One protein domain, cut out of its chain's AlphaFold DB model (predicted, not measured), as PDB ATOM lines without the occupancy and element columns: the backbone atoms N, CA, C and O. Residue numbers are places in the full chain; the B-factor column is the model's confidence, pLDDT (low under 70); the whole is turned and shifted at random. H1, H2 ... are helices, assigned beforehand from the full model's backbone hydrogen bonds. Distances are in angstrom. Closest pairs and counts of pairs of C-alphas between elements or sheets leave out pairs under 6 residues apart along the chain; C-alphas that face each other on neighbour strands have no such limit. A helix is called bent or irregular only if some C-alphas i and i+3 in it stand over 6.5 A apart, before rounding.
ATOM      1  N   PRO A 238     -16.543 -31.378 -36.424       86.38
ATOM      2  CA  PRO A 238     -15.122 -31.478 -36.707       86.38
ATOM      3  C   PRO A 238     -14.845 -32.305 -37.962       86.38
ATOM      4  O   PRO A 238     -15.408 -33.383 -38.164       86.38
ATOM      5  N   CYS A 239     -13.909 -31.833 -38.785       80.88
ATOM      6  CA  CYS A 239     -13.590 -32.466 -40.065       80.88
ATOM      7  C   CYS A 239     -13.225 -33.954 -39.935       80.88
ATOM      8  O   CYS A 239     -13.542 -34.737 -40.826       80.88
ATOM      9  N   TRP A 240     -12.613 -34.359 -38.818       85.81
ATOM     10  CA  TRP A 240     -12.260 -35.752 -38.551       85.81
ATOM     11  C   TRP A 240     -13.491 -36.646 -38.343       85.81
ATOM     12  O   TRP A 240     -13.479 -37.788 -38.798       85.81
ATOM     13  N   ILE A 241     -14.569 -36.131 -37.738       89.38
ATOM     14  CA  ILE A 241     -15.843 -36.852 -37.612       89.38
ATOM     15  C   ILE A 241     -16.494 -37.003 -38.975       89.38
ATOM     16  O   ILE A 241     -16.913 -38.100 -39.332       89.38
ATOM     17  N   LEU A 242     -16.526 -35.935 -39.774       85.38
ATOM     18  CA  LEU A 242     -17.065 -36.000 -41.134       85.38
ATOM     19  C   LEU A 242     -16.291 -37.011 -41.994       85.38
ATOM     20  O   LEU A 242     -16.895 -37.784 -42.739       85.38
ATOM     21  N   SER A 243     -14.965 -37.058 -41.852       81.81
ATOM     22  CA  SER A 243     -14.119 -38.080 -42.471       81.81
ATOM     23  C   SER A 243     -14.433 -39.489 -41.963       81.81
ATOM     24  O   SER A 243     -14.537 -40.402 -42.777       81.81
ATOM     25  N   ALA A 244     -14.637 -39.680 -40.657       86.38
ATOM     26  CA  ALA A 244     -15.002 -40.973 -40.076       86.38
ATOM     27  C   ALA A 244     -16.382 -41.460 -40.560       86.38
ATOM     28  O   ALA A 244     -16.521 -42.596 -41.009       86.38
ATOM     29  N   MET A 245     -17.389 -40.583 -40.578       88.69
ATOM     30  CA  MET A 245     -18.723 -40.889 -41.108       88.69
ATOM     31  C   MET A 245     -18.669 -41.232 -42.601       88.69
ATOM     32  O   MET A 245     -19.303 -42.188 -43.041       88.69
ATOM     33  N   LYS A 246     -17.872 -40.494 -43.383       85.50
ATOM     34  CA  LYS A 246     -17.661 -40.771 -44.809       85.50
ATOM     35  C   LYS A 246     -16.889 -42.073 -45.046       85.50
ATOM     36  O   LYS A 246     -17.132 -42.751 -46.047       85.50
ATOM     37  N   CYS A 247     -15.964 -42.421 -44.154       83.06
ATOM     38  CA  CYS A 247     -15.280 -43.706 -44.182       83.06
ATOM     39  C   CYS A 247     -16.300 -44.841 -44.033       83.06
ATOM     40  O   CYS A 247     -16.365 -45.705 -44.904       83.06
ATOM     41  N   LEU A 248     -17.155 -44.773 -43.010       85.31
ATOM     42  CA  LEU A 248     -18.196 -45.771 -42.752       85.31
ATOM     43  C   LEU A 248     -19.231 -45.853 -43.873       85.31
ATOM     44  O   LEU A 248     -19.582 -46.947 -44.299       85.31
ATOM     45  N   SER A 249     -19.688 -44.714 -44.405       85.06
ATOM     46  CA  SER A 249     -20.701 -44.696 -45.469       85.06
ATOM     47  C   SER A 249     -20.223 -45.360 -46.759       85.06
ATOM     48  O   SER A 249     -21.030 -45.812 -47.563       85.06
ATOM     49  N   ASN A 250     -18.909 -45.358 -46.989       78.38
ATOM     50  CA  ASN A 250     -18.301 -45.996 -48.144       78.38
ATOM     51  C   ASN A 250     -17.631 -47.324 -47.775       78.38
ATOM     52  O   ASN A 250     -17.039 -47.931 -48.656       78.38
ATOM     53  N   TRP A 251     -17.694 -47.780 -46.519       75.00
ATOM     54  CA  TRP A 251     -17.043 -49.009 -46.070       75.00
ATOM     55  C   TRP A 251     -17.674 -50.244 -46.732       75.00
ATOM     56  O   TRP A 251     -18.897 -50.307 -46.864       75.00
ATOM     57  N   PRO A 252     -16.878 -51.250 -47.145       65.69
ATOM     58  CA  PRO A 252     -15.406 -51.331 -47.115       65.69
ATOM     59  C   PRO A 252     -14.707 -50.630 -48.291       65.69
ATOM     60  O   PRO A 252     -13.486 -50.536 -48.339       65.69
ATOM     61  N   TYR A 253     -15.470 -50.108 -49.244       65.06
ATOM     62  CA  TYR A 253     -15.007 -49.475 -50.481       65.06
ATOM     63  C   TYR A 253     -14.526 -48.021 -50.305       65.06
ATOM     64  O   TYR A 253     -14.485 -47.260 -51.280       65.06
ATOM     65  N   SER A 254     -14.205 -47.597 -49.072       55.56
ATOM     66  CA  SER A 254     -13.899 -46.201 -48.780       55.56
ATOM     67  C   SER A 254     -12.644 -45.797 -49.544       55.56
ATOM     68  O   SER A 254     -11.604 -46.445 -49.463       55.56
ATOM     69  N   THR A 255     -12.758 -44.732 -50.333       49.25
ATOM     70  CA  THR A 255     -11.723 -44.264 -51.268       49.25
ATOM     71  C   THR A 255     -10.505 -43.653 -50.556       49.25
ATOM     72  O   THR A 255      -9.588 -43.157 -51.210       49.25
ATOM     73  N   ASP A 256     -10.506 -43.672 -49.220       48.25
ATOM     74  CA  ASP A 256      -9.473 -43.117 -48.358       48.25
ATOM     75  C   ASP A 256      -8.437 -44.211 -48.049       48.25
ATOM     76  O   ASP A 256      -8.448 -44.898 -47.028       48.25
ATOM     77  N   CYS A 257      -7.535 -44.392 -49.016       46.41
ATOM     78  CA  CYS A 257      -6.381 -45.277 -48.935       46.41
ATOM     79  C   CYS A 257      -5.478 -44.878 -47.753       46.41
ATOM     80  O   CYS A 257      -4.861 -43.813 -47.781       46.41
ATOM     81  N   GLY A 258      -5.366 -45.743 -46.742       54.06
ATOM     82  CA  GLY A 258      -4.442 -45.563 -45.613       54.06
ATOM     83  C   GLY A 258      -5.033 -45.858 -44.236       54.06
ATOM     84  O   GLY A 258      -4.307 -45.804 -43.246       54.06
ATOM     85  N   LEU A 259      -6.325 -46.174 -44.157       57.53
ATOM     86  CA  LEU A 259      -6.945 -46.597 -42.909       57.53
ATOM     87  C   LEU A 259      -6.548 -48.049 -42.570       57.53
ATOM     88  O   LEU A 259      -6.494 -48.884 -43.477       57.53
ATOM     89  N   PRO A 260      -6.226 -48.357 -41.300       55.56
ATOM     90  CA  PRO A 260      -5.868 -49.707 -40.874       55.56
ATOM     91  C   PRO A 260      -6.927 -50.731 -41.297       55.56
ATOM     92  O   PRO A 260      -8.074 -50.652 -40.882       55.56
ATOM     93  N   CYS A 261      -6.554 -51.706 -42.122       58.00
ATOM     94  CA  CYS A 261      -7.472 -52.740 -42.600       58.00
ATOM     95  C   CYS A 261      -7.347 -53.986 -41.710       58.00
ATOM     96  O   CYS A 261      -6.845 -55.023 -42.145       58.00
ATOM     97  N   TYR A 262      -7.695 -53.845 -40.428       73.38
ATOM     98  CA  TYR A 262      -7.807 -54.973 -39.500       73.38
ATOM     99  C   TYR A 262      -9.276 -55.306 -39.240       73.38
ATOM    100  O   TYR A 262     -10.164 -54.471 -39.411       73.38
ATOM    101  N   GLU A 263      -9.531 -56.548 -38.843       68.19
ATOM    102  CA  GLU A 263     -10.870 -57.024 -38.510       68.19
ATOM    103  C   GLU A 263     -11.451 -56.218 -37.338       68.19
ATOM    104  O   GLU A 263     -10.877 -56.199 -36.252       68.19
ATOM    105  N   GLY A 264     -12.586 -55.546 -37.556       80.00
ATOM    106  CA  GLY A 264     -13.217 -54.685 -36.557       80.00
ATOM    107  C   GLY A 264     -12.849 -53.204 -36.658       80.00
ATOM    108  O   GLY A 264     -13.392 -52.412 -35.891       80.00
ATOM    109  N   PHE A 265     -12.016 -52.795 -37.619       83.06
ATOM    110  CA  PHE A 265     -11.718 -51.382 -37.867       83.06
ATOM    111  C   PHE A 265     -12.989 -50.534 -38.046       83.06
ATOM    112  O   PHE A 265     -13.094 -49.437 -37.505       83.06
ATOM    113  N   GLU A 266     -13.990 -51.047 -38.761       86.94
ATOM    114  CA  GLU A 266     -15.274 -50.370 -38.943       86.94
ATOM    115  C   GLU A 266     -16.010 -50.153 -37.620       86.94
ATOM    116  O   GLU A 266     -16.635 -49.111 -37.423       86.94
ATOM    117  N   LYS A 267     -15.895 -51.104 -36.685       89.12
ATOM    118  CA  LYS A 267     -16.481 -50.989 -35.345       89.12
ATOM    119  C   LYS A 267     -15.754 -49.931 -34.536       89.12
ATOM    120  O   LYS A 267     -16.411 -49.184 -33.822       89.12
ATOM    121  N   ASP A 268     -14.439 -49.826 -34.686       87.38
ATOM    122  CA  ASP A 268     -13.633 -48.834 -33.979       87.38
ATOM    123  C   ASP A 268     -13.862 -47.418 -34.518       87.38
ATOM    124  O   ASP A 268     -14.017 -46.478 -33.736       87.38
ATOM    125  N   VAL A 269     -13.994 -47.248 -35.838       88.50
ATOM    126  CA  VAL A 269     -14.399 -45.962 -36.432       88.50
ATOM    127  C   VAL A 269     -15.825 -45.600 -36.025       88.50
ATOM    128  O   VAL A 269     -16.082 -44.456 -35.651       88.50
ATOM    129  N   PHE A 270     -16.754 -46.559 -36.052       91.06
ATOM    130  CA  PHE A 270     -18.123 -46.339 -35.590       91.06
ATOM    131  C   PHE A 270     -18.164 -45.961 -34.111       91.06
ATOM    132  O   PHE A 270     -18.839 -45.002 -33.744       91.06
ATOM    133  N   LYS A 271     -17.375 -46.638 -33.274       90.50
ATOM    134  CA  LYS A 271     -17.210 -46.310 -31.861       90.50
ATOM    135  C   LYS A 271     -16.660 -44.897 -31.671       90.50
ATOM    136  O   LYS A 271     -17.205 -44.164 -30.859       90.50
ATOM    137  N   ALA A 272     -15.667 -44.471 -32.452       89.69
ATOM    138  CA  ALA A 272     -15.136 -43.109 -32.379       89.69
ATOM    139  C   ALA A 272     -16.184 -42.038 -32.742       89.69
ATOM    140  O   ALA A 272     -16.247 -40.986 -32.106       89.69
ATOM    141  N   VAL A 273     -17.028 -42.311 -33.744       90.88
ATOM    142  CA  VAL A 273     -18.161 -41.438 -34.098       90.88
ATOM    143  C   VAL A 273     -19.200 -41.414 -32.973       90.88
ATOM    144  O   VAL A 273     -19.666 -40.339 -32.597       90.88
ATOM    145  N   LEU A 274     -19.541 -42.577 -32.407       90.25
ATOM    146  CA  LEU A 274     -20.468 -42.683 -31.279       90.25
ATOM    147  C   LEU A 274     -19.964 -41.924 -30.054       90.25
ATOM    148  O   LEU A 274     -20.712 -41.134 -29.488       90.25
ATOM    149  N   ASP A 275     -18.711 -42.132 -29.657       90.31
ATOM    150  CA  ASP A 275     -18.120 -41.517 -28.469       90.31
ATOM    151  C   ASP A 275     -18.144 -39.981 -28.578       90.31
ATOM    152  O   ASP A 275     -18.438 -39.295 -27.599       90.31
ATOM    153  N   TYR A 276     -17.932 -39.430 -29.779       89.69
ATOM    154  CA  TYR A 276     -18.059 -37.992 -30.027       89.69
ATOM    155  C   TYR A 276     -19.481 -37.470 -29.802       89.69
ATOM    156  O   TYR A 276     -19.669 -36.489 -29.083       89.69
ATOM    157  N   PHE A 277     -20.491 -38.122 -30.382       88.12
ATOM    158  CA  PHE A 277     -21.877 -37.671 -30.234       88.12
ATOM    159  C   PHE A 277     -22.476 -38.001 -28.863       88.12
ATOM    160  O   PHE A 277     -23.373 -37.296 -28.413       88.12
ATOM    161  N   HIS A 278     -21.963 -39.011 -28.157       86.56
ATOM    162  CA  HIS A 278     -22.302 -39.263 -26.757       86.56
ATOM    163  C   HIS A 278     -21.704 -38.225 -25.806       86.56
ATOM    164  O   HIS A 278     -22.284 -37.966 -24.753       86.56
ATOM    165  N   ALA A 279     -20.564 -37.630 -26.164       85.25
ATOM    166  CA  ALA A 279     -19.962 -36.530 -25.417       85.25
ATOM    167  C   ALA A 279     -20.627 -35.167 -25.695       85.25
ATOM    168  O   ALA A 279     -20.323 -34.192 -25.004       85.25
ATOM    169  N   ALA A 280     -21.519 -35.075 -26.689       81.75
ATOM    170  CA  ALA A 280     -22.260 -33.853 -26.977       81.75
ATOM    171  C   ALA A 280     -23.255 -33.529 -25.848       81.75
ATOM    172  O   ALA A 280     -23.884 -34.419 -25.279       81.75
ATOM    173  N   GLN A 281     -23.401 -32.239 -25.521       74.50
ATOM    174  CA  GLN A 281     -24.357 -31.783 -24.500       74.50
ATOM    175  C   GLN A 281     -25.810 -32.005 -24.920       74.50
ATOM    176  O   GLN A 281     -26.645 -32.328 -24.077       74.50
ATOM    177  N   ASP A 282     -26.086 -31.857 -26.215       74.62
ATOM    178  CA  ASP A 282     -27.422 -31.974 -26.777       74.62
ATOM    179  C   ASP A 282     -27.555 -33.249 -27.617       74.62
ATOM    180  O   ASP A 282     -26.618 -33.631 -28.329       74.62
ATOM    181  N   PRO A 283     -28.719 -33.922 -27.574       76.44
ATOM    182  CA  PRO A 283     -28.958 -35.079 -28.415       76.44
ATOM    183  C   PRO A 283     -28.951 -34.669 -29.892       76.44
ATOM    184  O   PRO A 283     -29.579 -33.683 -30.276       76.44
ATOM    185  N   LEU A 284     -28.305 -35.491 -30.730       76.50
ATOM    186  CA  LEU A 284     -28.291 -35.375 -32.200       76.50
ATOM    187  C   LEU A 284     -29.678 -35.100 -32.793       76.50
ATOM    188  O   LEU A 284     -29.824 -34.345 -33.753       76.50
ATOM    189  N   LEU A 285     -30.691 -35.742 -32.214       75.31
ATOM    190  CA  LEU A 285     -32.087 -35.536 -32.539       75.31
ATOM    191  C   LEU A 285     -32.789 -34.976 -31.305       75.31
ATOM    192  O   LEU A 285     -32.931 -35.662 -30.293       75.31
ATOM    193  N   THR A 286     -33.235 -33.726 -31.386       77.06
ATOM    194  CA  THR A 286     -33.998 -33.112 -30.299       77.06
ATOM    195  C   THR A 286     -35.320 -33.848 -30.102       77.06
ATOM    196  O   THR A 286     -35.941 -34.311 -31.061       77.06
ATOM    197  N   PHE A 287     -35.811 -33.897 -28.861       74.38
ATOM    198  CA  PHE A 287     -37.108 -34.512 -28.546       74.38
ATOM    199  C   PHE A 287     -38.259 -33.934 -29.371       74.38
ATOM    200  O   PHE A 287     -39.194 -34.652 -29.705       74.38
ATOM    201  N   SER A 288     -38.169 -32.655 -29.747       76.06
ATOM    202  CA  SER A 288     -39.136 -32.024 -30.642       76.06
ATOM    203  C   SER A 288     -39.142 -32.666 -32.028       76.06
ATOM    204  O   SER A 288     -40.204 -32.898 -32.580       76.06
ATOM    205  N   LEU A 289     -37.982 -32.986 -32.597       75.75
ATOM    206  CA  LEU A 289     -37.878 -33.520 -33.954       75.75
ATOM    207  C   LEU A 289     -38.058 -35.044 -34.018       75.75
ATOM    208  O   LEU A 289     -38.272 -35.578 -35.103       75.75
ATOM    209  N   TYR A 290     -38.013 -35.737 -32.880       78.06
ATOM    210  CA  TYR A 290     -38.046 -37.198 -32.811       78.06
ATOM    211  C   TYR A 290     -39.242 -37.835 -33.537       78.06
ATOM    212  O   TYR A 290     -39.067 -38.720 -34.377       78.06
ATOM    213  N   GLU A 291     -40.459 -37.372 -33.249       75.25
ATOM    214  CA  GLU A 291     -41.690 -37.944 -33.815       75.25
ATOM    215  C   GLU A 291     -41.777 -37.731 -35.332       75.25
ATOM    216  O   GLU A 291     -42.164 -38.627 -36.083       75.25
ATOM    217  N   LEU A 292     -41.320 -36.568 -35.802       76.75
ATOM    218  CA  LEU A 292     -41.232 -36.279 -37.227       76.75
ATOM    219  C   LEU A 292     -40.227 -37.211 -37.908       76.75
ATOM    220  O   LEU A 292     -40.558 -37.837 -38.910       76.75
ATOM    221  N   PHE A 293     -39.008 -37.317 -37.377       78.75
ATOM    222  CA  PHE A 293     -37.963 -38.138 -37.990       78.75
ATOM    223  C   PHE A 293     -38.341 -39.618 -38.034       78.75
ATOM    224  O   PHE A 293     -38.158 -40.252 -39.068       78.75
ATOM    225  N   THR A 294     -38.909 -40.154 -36.953       78.88
ATOM    226  CA  THR A 294     -39.370 -41.550 -36.915       78.88
ATOM    227  C   THR A 294     -40.504 -41.797 -37.907       78.88
ATOM    228  O   THR A 294     -40.455 -42.772 -38.653       78.88
ATOM    229  N   THR A 295     -41.468 -40.878 -38.011       77.62
ATOM    230  CA  THR A 295     -42.549 -40.972 -39.005       77.62
ATOM    231  C   THR A 295     -42.014 -40.943 -40.438       77.62
ATOM    232  O   THR A 295     -42.429 -41.743 -41.278       77.62
ATOM    233  N   VAL A 296     -41.082 -40.030 -40.733       79.00
ATOM    234  CA  VAL A 296     -40.458 -39.914 -42.059       79.00
ATOM    235  C   VAL A 296     -39.666 -41.176 -42.395       79.00
ATOM    236  O   VAL A 296     -39.795 -41.679 -43.507       79.00
ATOM    237  N   LEU A 297     -38.889 -41.706 -41.446       82.31
ATOM    238  CA  LEU A 297     -38.078 -42.906 -41.645       82.31
ATOM    239  C   LEU A 297     -38.947 -44.124 -41.981       82.31
ATOM    240  O   LEU A 297     -38.749 -44.724 -43.033       82.31
ATOM    241  N   VAL A 298     -39.967 -44.408 -41.163       81.12
ATOM    242  CA  VAL A 298     -40.914 -45.517 -41.397       81.12
ATOM    243  C   VAL A 298     -41.598 -45.373 -42.757       81.12
ATOM    244  O   VAL A 298     -41.799 -46.346 -43.481       81.12
ATOM    245  N   ARG A 299     -41.949 -44.143 -43.153       76.94
ATOM    246  CA  ARG A 299     -42.561 -43.908 -44.462       76.94
ATOM    247  C   ARG A 299     -41.589 -44.162 -45.614       76.94
ATOM    248  O   ARG A 299     -42.016 -44.693 -46.636       76.94
ATOM    249  N   CYS A 300     -40.324 -43.777 -45.471       80.31
ATOM    250  CA  CYS A 300     -39.292 -44.053 -46.466       80.31
ATOM    251  C   CYS A 300     -39.056 -45.558 -46.629       80.31
ATOM    252  O   CYS A 300     -38.977 -46.014 -47.764       80.31
ATOM    253  N   GLU A 301     -39.011 -46.318 -45.532       80.69
ATOM    254  CA  GLU A 301     -38.868 -47.783 -45.561       80.69
ATOM    255  C   GLU A 301     -40.022 -48.441 -46.327       80.69
ATOM    256  O   GLU A 301     -39.786 -49.175 -47.284       80.69
ATOM    257  N   LEU A 302     -41.272 -48.073 -46.015       79.31
ATOM    258  CA  LEU A 302     -42.448 -48.569 -46.741       79.31
ATOM    259  C   LEU A 302     -42.391 -48.258 -48.246       79.31
ATOM    260  O   LEU A 302     -42.807 -49.068 -49.072       79.31
ATOM    261  N   LEU A 303     -41.908 -47.071 -48.626       76.69
ATOM    262  CA  LEU A 303     -41.780 -46.695 -50.036       76.69
ATOM    263  C   LEU A 303     -40.654 -47.464 -50.744       76.69
ATOM    264  O   LEU A 303     -40.810 -47.805 -51.916       76.69
ATOM    265  N   ASP A 304     -39.548 -47.750 -50.057       78.44
ATOM    266  CA  ASP A 304     -38.432 -48.525 -50.607       78.44
ATOM    267  C   ASP A 304     -38.818 -49.999 -50.825       78.44
ATOM    268  O   ASP A 304     -38.541 -50.571 -51.884       78.44
ATOM    269  N   GLU A 305     -39.580 -50.590 -49.901       75.94
ATOM    270  CA  GLU A 305     -40.179 -51.924 -50.063       75.94
ATOM    271  C   GLU A 305     -41.088 -51.991 -51.301       75.94
ATOM    272  O   GLU A 305     -40.996 -52.914 -52.117       75.94
ATOM    273  N   MET A 306     -41.914 -50.961 -51.509       68.25
ATOM    274  CA  MET A 306     -42.759 -50.852 -52.702       68.25
ATOM    275  C   MET A 306     -41.949 -50.724 -54.006       68.25
ATOM    276  O   MET A 306     -42.417 -51.159 -55.058       68.25
ATOM    277  N   CYS A 307     -40.751 -50.129 -53.971       63.88
ATOM    278  CA  CYS A 307     -39.887 -49.946 -55.142       63.88
ATOM    279  C   CYS A 307     -39.003 -51.164 -55.458       63.88
ATOM    280  O   CYS A 307     -38.670 -51.389 -56.622       63.88
ATOM    281  N   THR A 308     -38.633 -51.950 -54.448       65.69
ATOM    282  CA  THR A 308     -37.767 -53.134 -54.586       65.69
ATOM    283  C   THR A 308     -38.523 -54.404 -54.988       65.69
ATOM    284  O   THR A 308     -37.899 -55.405 -55.336       65.69
ATOM    285  N   GLY A 309     -39.862 -54.369 -55.014       54.16
ATOM    286  CA  GLY A 309     -40.694 -55.482 -55.485       54.16
ATOM    287  C   GLY A 309     -40.668 -56.706 -54.567       54.16
ATOM    288  O   GLY A 309     -41.073 -57.795 -54.981       54.16
TER     289      GLY A 309
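What this domain is: This is residues 238 to 309 of the 414 residues of the protein "DEP domain-containing protein" of Ciona savignyi (UniProt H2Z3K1). A long helix, H3, stands out on its own at the end of a thin arm of chain, well away from a small body in which H1 and H2 cross face to face; the whole is an open C with an empty gap between H3 and that body. The long loop of residues 250 to 264 leads from H1 round to H2, and residues 278 to 284 make the bare arm toward H3. The printed part has 72 residues with three named helices, in the order H1, H2, H3, and no named strand; its class is all helix. It is loose, with a radius of gyration of the C-alphas of 15.9 A, and flat, spanning 40 by 38 by 20 A.

How they stand to each other: Look first at H3, residues 287 to 308, which touches no helix. H3 is apart from H1, residues 239 to 249, and apart from H2, residues 265 to 278. H1 and H2 touch; look at Ala 244 and Val 269, whose C-alphas are their closest, 6.2 A apart. They run opposite ways at a steep tilt of 49 degrees. Every O i to N i+4 pair is within hydrogen-bond range in H1 and H2; in H3 it is 16 of 18.

Where its parts are: Find C-alpha 287 at (-37.108, -34.512, -28.546); from there H3 runs 32.0 A to C-alpha 308 at (-37.767, -53.134, -54.586). It is irregular: C-alphas 288 and 291 are 7.2 A apart. H2 covers 19.6 A, and H1 covers 15.1 A from C-alpha 239 at (-13.590, -32.466, -40.065).

The domain as a whole: The two C-alphas farthest apart, those of Gln 281 and Gly 309, are 42.3 A apart. The printed part has no cut. The link from H1 to H2 is long, with 15 residues. Look for pLDDT under 70 at residues 252 to 261, 263 and 306 to 309.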